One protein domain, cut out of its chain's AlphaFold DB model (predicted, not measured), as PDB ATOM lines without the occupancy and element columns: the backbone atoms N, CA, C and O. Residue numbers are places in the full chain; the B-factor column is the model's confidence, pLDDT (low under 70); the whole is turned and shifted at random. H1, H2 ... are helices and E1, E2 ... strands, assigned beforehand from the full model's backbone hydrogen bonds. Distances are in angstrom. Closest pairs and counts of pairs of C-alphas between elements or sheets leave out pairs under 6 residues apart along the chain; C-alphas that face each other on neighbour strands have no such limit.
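Overview. This is residues 423 to 464 of the 469 residues of the protein "RING-type domain-containing protein" of Grifola frondosa (UniProt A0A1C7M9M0). A small two-strand hairpin, E1 and E2, makes one end of this domain, and two short helices, H1 and H2, nearly at right angles to each other, pack beside it. Residues 423 to 432, with no named element, run out from the helices away from the hairpin and make the other end. The printed part has 42 residues, with H1, H2, E1 and E2 in that order along the chain; the sheet's order is E1 - E2, antiparallel, and the class is mixed, helices and strands. The whole is compact, with a radius of gyration of the C-alphas of 10.2 A, and elongated, spanning 30 by 19 by 16 A.

Arrangement. Look first at E1, residues 453 to 456, and E2, residues 460 to 463, antiparallel neighbours and a hairpin, with 150 degrees between their directions. There N 454 and O 462 are 2.8 A apart and N 460 and O 456 are 2.9 A apart, both within hydrogen-bond range. Next find H1, residues 433 to 439, whose closest C-alphas to E1 are those of Leu 438 and Tyr 455, 6.5 A apart. H2, residues 445 to 451, comes closest to E2 at the C-alphas of Phe 451 and Arg 463, 5.8 A apart. H1 and H2 touch, the closest C-alphas being those of Leu 439 and Leu 445, 7.1 A apart. Their lines are about perpendicular, at 83 degrees. In H1 and H2 every O i to N i+4 pair is within hydrogen-bond range.

Along the chain. Find C-alpha 453 at (64.098, -51.811, 136.998); from there E1 runs 10.3 A to C-alpha 456. E2 runs 10.1 A from C-alpha 460 to C-alpha 463 at (60.709, -52.650, 134.032). H1 begins at C-alpha 433, at (67.807, -48.563, 149.011), and is 9.7 A long; H2, from 445 to 451, is 10.1 A long.

Size, cuts and confidence. The two C-alphas farthest apart are those of Phe 427 and Glu 458, 31.1 A. The printed part has no cut, and the links H1 to H2, H2 to E1 and E1 to E2 are tight. The mean pLDDT of the printed part of this model is 92.0, and no printed residue is under 70.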
ATOM      1  N   GLU A 423      78.411 -51.350 151.803       93.69
ATOM      2  CA  GLU A 423      79.866 -51.380 151.904       93.69
ATOM      3  C   GLU A 423      80.533 -52.247 150.824       93.69
ATOM      4  O   GLU A 423      81.717 -52.056 150.545       93.69
ATOM      5  N   ASP A 424      79.787 -53.156 150.185       93.00
ATOM      6  CA  ASP A 424      80.288 -53.990 149.086       93.00
ATOM      7  C   ASP A 424      80.436 -53.188 147.771       93.00
ATOM      8  O   ASP A 424      81.111 -53.634 146.840       93.00
ATOM      9  N   TYR A 425      79.846 -51.985 147.700       92.94
ATOM     10  CA  TYR A 425      79.815 -51.117 146.515       92.94
ATOM     11  C   TYR A 425      80.343 -49.697 146.809       92.94
ATOM     12  O   TYR A 425      79.643 -48.713 146.576       92.94
ATOM     13  N   PRO A 426      81.607 -49.540 147.255       89.69
ATOM     14  CA  PRO A 426      82.158 -48.248 147.686       89.69
ATOM     15  C   PRO A 426      82.388 -47.240 146.547       89.69
ATOM     16  O   PRO A 426      82.838 -46.128 146.793       89.69
ATOM     17  N   PHE A 427      82.166 -47.639 145.295       91.25
ATOM     18  CA  PHE A 427      82.367 -46.808 144.107       91.25
ATOM     19  C   PHE A 427      81.079 -46.120 143.628       91.25
ATOM     20  O   PHE A 427      81.119 -45.396 142.634       91.25
ATOM     21  N   ILE A 428      79.947 -46.356 144.300       90.56
ATOM     22  CA  ILE A 428      78.657 -45.739 143.981       90.56
ATOM     23  C   ILE A 428      78.162 -45.035 145.239       90.56
ATOM     24  O   ILE A 428      77.516 -45.636 146.092       90.56
ATOM     25  N   ASP A 429      78.487 -43.750 145.342       88.06
ATOM     26  CA  ASP A 429      78.151 -42.929 146.509       88.06
ATOM     27  C   ASP A 429      76.633 -42.671 146.645       88.06
ATOM     28  O   ASP A 429      76.159 -42.346 147.731       88.06
ATOM     29  N   ASP A 430      75.868 -42.881 145.565       91.25
ATOM     30  CA  ASP A 430      74.441 -42.547 145.450       91.25
ATOM     31  C   ASP A 430      73.538 -43.786 145.257       91.25
ATOM     32  O   ASP A 430      72.540 -43.734 144.541       91.25
ATOM     33  N   LEU A 431      73.904 -44.934 145.836       93.88
ATOM     34  CA  LEU A 431      73.144 -46.177 145.659       93.88
ATOM     35  C   LEU A 431      71.897 -46.177 146.562       93.88
ATOM     36  O   LEU A 431      71.991 -46.318 147.786       93.88
ATOM     37  N   ASP A 432      70.722 -46.010 145.960       94.12
ATOM     38  CA  ASP A 432      69.450 -45.943 146.683       94.12
ATOM     39  C   ASP A 432      69.060 -47.311 147.285       94.12
ATOM     40  O   ASP A 432      69.357 -48.379 146.740       94.12
ATOM     41  N   GLU A 433      68.299 -47.315 148.390       94.25
ATOM     42  CA  GLU A 433      67.807 -48.563 149.011       94.25
ATOM     43  C   GLU A 433      66.950 -49.393 148.033       94.25
ATOM     44  O   GLU A 433      66.923 -50.623 148.105       94.25
ATOM     45  N   GLU A 434      66.282 -48.740 147.079       94.00
ATOM     46  CA  GLU A 434      65.516 -49.413 146.024       94.00
ATOM     47  C   GLU A 434      66.410 -50.244 145.090       94.00
ATOM     48  O   GLU A 434      66.038 -51.359 144.708       94.00
ATOM     49  N   GLU A 435      67.613 -49.758 144.779       95.25
ATOM     50  CA  GLU A 435      68.591 -50.485 143.970       95.25
ATOM     51  C   GLU A 435      69.210 -51.638 144.766       95.25
ATOM     52  O   GLU A 435      69.283 -52.759 144.262       95.25
ATOM     53  N   LEU A 436      69.540 -51.434 146.049       95.31
ATOM     54  CA  LEU A 436      70.008 -52.511 146.940       95.31
ATOM     55  C   LEU A 436      68.999 -53.660 147.035       95.31
ATOM     56  O   LEU A 436      69.364 -54.837 147.026       95.31
ATOM     57  N   VAL A 437      67.708 -53.339 147.109       93.94
ATOM     58  CA  VAL A 437      66.617 -54.319 147.124       93.94
ATOM     59  C   VAL A 437      66.597 -55.157 145.839       93.94
ATOM     60  O   VAL A 437      66.319 -56.361 145.914       93.94
ATOM     61  N   LEU A 438      66.915 -54.566 144.686       94.19
ATOM     62  CA  LEU A 438      67.049 -55.267 143.406       94.19
ATOM     63  C   LEU A 438      68.329 -56.119 143.351       94.19
ATOM     64  O   LEU A 438      68.257 -57.283 142.946       94.19
ATOM     65  N   LEU A 439      69.460 -55.602 143.845       94.56
ATOM     66  CA  LEU A 439      70.734 -56.332 143.926       94.56
ATOM     67  C   LEU A 439      70.626 -57.584 144.804       94.56
ATOM     68  O   LEU A 439      71.009 -58.679 144.390       94.56
ATOM     69  N   ARG A 440      69.990 -57.477 145.980       93.81
ATOM     70  CA  ARG A 440      69.732 -58.618 146.886       93.81
ATOM     71  C   ARG A 440      68.846 -59.712 146.264       93.81
ATOM     72  O   ARG A 440      68.749 -60.820 146.794       93.81
ATOM     73  N   ARG A 441      68.165 -59.401 145.156       91.00
ATOM     74  CA  ARG A 441      67.299 -60.313 144.389       91.00
ATOM     75  C   ARG A 441      67.941 -60.794 143.086       91.00
ATOM     76  O   ARG A 441      67.258 -61.422 142.282       91.00
ATOM     77  N   GLY A 442      69.235 -60.529 142.900       90.88
ATOM     78  CA  GLY A 442      70.028 -61.029 141.779       90.88
ATOM     79  C   GLY A 442      69.986 -60.166 140.520       90.88
ATOM     80  O   GLY A 442      70.486 -60.606 139.490       90.88
ATOM     81  N   ALA A 443      69.417 -58.957 140.565       93.12
ATOM     82  CA  ALA A 443      69.619 -58.002 139.478       93.12
ATOM     83  C   ALA A 443      71.065 -57.483 139.519       93.12
ATOM     84  O   ALA A 443      71.610 -57.273 140.598       93.12
ATOM     85  N   THR A 444      71.687 -57.260 138.363       93.94
ATOM     86  CA  THR A 444      72.971 -56.549 138.294       93.94
ATOM     87  C   THR A 444      72.731 -55.042 138.206       93.94
ATOM     88  O   THR A 444      71.686 -54.608 137.717       93.94
ATOM     89  N   LEU A 445      73.699 -54.225 138.636       93.12
ATOM     90  CA  LEU A 445      73.634 -52.760 138.501       93.12
ATOM     91  C   LEU A 445      73.337 -52.325 137.060       93.12
ATOM     92  O   LEU A 445      72.488 -51.470 136.822       93.12
ATOM     93  N   GLU A 446      73.987 -52.969 136.092       93.00
ATOM     94  CA  GLU A 446      73.784 -52.698 134.671       93.00
ATOM     95  C   GLU A 446      72.341 -53.000 134.233       93.00
ATOM     96  O   GLU A 446      71.725 -52.197 133.534       93.00
ATOM     97  N   MET A 447      71.741 -54.100 134.709       92.31
ATOM     98  CA  MET A 447      70.333 -54.401 134.432       92.31
ATOM     99  C   MET A 447      69.391 -53.355 135.037       92.31
ATOM    100  O   MET A 447      68.437 -52.937 134.375       92.31
ATOM    101  N   ILE A 448      69.656 -52.917 136.271       94.62
ATOM    102  CA  ILE A 448      68.849 -51.895 136.951       94.62
ATOM    103  C   ILE A 448      68.858 -50.598 136.135       94.62
ATOM    104  O   ILE A 448      67.786 -50.061 135.848       94.62
ATOM    105  N   GLN A 449      70.034 -50.159 135.679       91.50
ATOM    106  CA  GLN A 449      70.205 -48.924 134.914       91.50
ATOM    107  C   GLN A 449      69.634 -49.018 133.491       91.50
ATOM    108  O   GLN A 449      68.837 -48.166 133.094       91.50
ATOM    109  N   ILE A 450      69.978 -50.065 132.730       90.44
ATOM    110  CA  ILE A 450      69.550 -50.228 131.326       90.44
ATOM    111  C   ILE A 450      68.032 -50.371 131.222       90.44
ATOM    112  O   ILE A 450      67.397 -49.821 130.315       90.44
ATOM    113  N   PHE A 451      67.430 -51.134 132.133       92.25
ATOM    114  CA  PHE A 451      66.004 -51.429 132.079       92.25
ATOM    115  C   PHE A 451      65.170 -50.536 132.997       92.25
ATOM    116  O   PHE A 451      63.944 -50.651 132.969       92.25
ATOM    117  N   CYS A 452      65.789 -49.636 133.765       93.00
ATOM    118  CA  CYS A 452      65.119 -48.849 134.802       93.00
ATOM    119  C   CYS A 452      64.246 -49.767 135.674       93.00
ATOM    120  O   CYS A 452      63.020 -49.632 135.728       93.00
ATOM    121  N   MET A 453      64.848 -50.816 136.232       93.94
ATOM    122  CA  MET A 453      64.098 -51.811 136.998       93.94
ATOM    123  C   MET A 453      63.610 -51.204 138.313       93.94
ATOM    124  O   MET A 453      64.288 -50.394 138.928       93.94
ATOM    125  N   THR A 454      62.430 -51.621 138.755       94.56
ATOM    126  CA  THR A 454      61.843 -51.239 140.043       94.56
ATOM    127  C   THR A 454      61.316 -52.490 140.729       94.56
ATOM    128  O   THR A 454      60.888 -53.437 140.063       94.56
ATOM    129  N   TYR A 455      61.355 -52.523 142.060       93.81
ATOM    130  CA  TYR A 455      60.798 -53.626 142.838       93.81
ATOM    131  C   TYR A 455      59.620 -53.153 143.678       93.81
ATOM    132  O   TYR A 455      59.694 -52.148 144.377       93.81
ATOM    133  N   SER A 456      58.548 -53.940 143.674       91.56
ATOM    134  CA  SER A 456      57.482 -53.821 144.669       91.56
ATOM    135  C   SER A 456      57.126 -55.201 145.207       91.56
ATOM    136  O   SER A 456      57.173 -56.195 144.480       91.56
ATOM    137  N   HIS A 457      56.750 -55.272 146.482       87.62
ATOM    138  CA  HIS A 457      56.477 -56.552 147.134       87.62
ATOM    139  C   HIS A 457      55.296 -57.302 146.498       87.62
ATOM    140  O   HIS A 457      55.351 -58.515 146.341       87.62
ATOM    141  N   GLU A 458      54.260 -56.572 146.079       86.50
ATOM    142  CA  GLU A 458      53.049 -57.151 145.489       86.50
ATOM    143  C   GLU A 458      53.249 -57.616 144.045       86.50
ATOM    144  O   GLU A 458      52.586 -58.550 143.602       86.50
ATOM    145  N   THR A 459      54.138 -56.957 143.292       86.94
ATOM    146  CA  THR A 459      54.218 -57.164 141.842       86.94
ATOM    147  C   THR A 459      55.555 -57.676 141.318       86.94
ATOM    148  O   THR A 459      55.666 -57.968 140.125       86.94
ATOM    149  N   GLY A 460      56.541 -57.838 142.204       89.12
ATOM    150  CA  GLY A 460      57.874 -58.328 141.881       89.12
ATOM    151  C   GLY A 460      58.762 -57.266 141.236       89.12
ATOM    152  O   GLY A 460      58.552 -56.060 141.400       89.12
ATOM    153  N   ILE A 461      59.787 -57.734 140.523       92.06
ATOM    154  CA  ILE A 461      60.685 -56.883 139.744       92.06
ATOM    155  C   ILE A 461      60.006 -56.538 138.417       92.06
ATOM    156  O   ILE A 461      59.584 -57.426 137.674       92.06
ATOM    157  N   ARG A 462      59.902 -55.247 138.100       90.88
ATOM    158  CA  ARG A 462      59.292 -54.758 136.860       90.88
ATOM    159  C   ARG A 462      60.177 -53.726 136.182       90.88
ATOM    160  O   ARG A 462      60.835 -52.919 136.829       90.88
ATOM    161  N   ARG A 463      60.130 -53.716 134.852       91.44
ATOM    162  CA  ARG A 463      60.709 -52.650 134.032       91.44
ATOM    163  C   ARG A 463      59.863 -51.386 134.179       91.44
ATOM    164  O   ARG A 463      58.669 -51.433 133.861       91.44
ATOM    165  N   TRP A 464      60.455 -50.268 134.595       84.38
ATOM    166  CA  TRP A 464      59.760 -48.987 134.569       84.38
ATOM    167  C   TRP A 464      59.436 -48.624 133.117       84.38
ATOM    168  O   TRP A 464      60.318 -48.500 132.266       84.38
TER     169      TRP A 464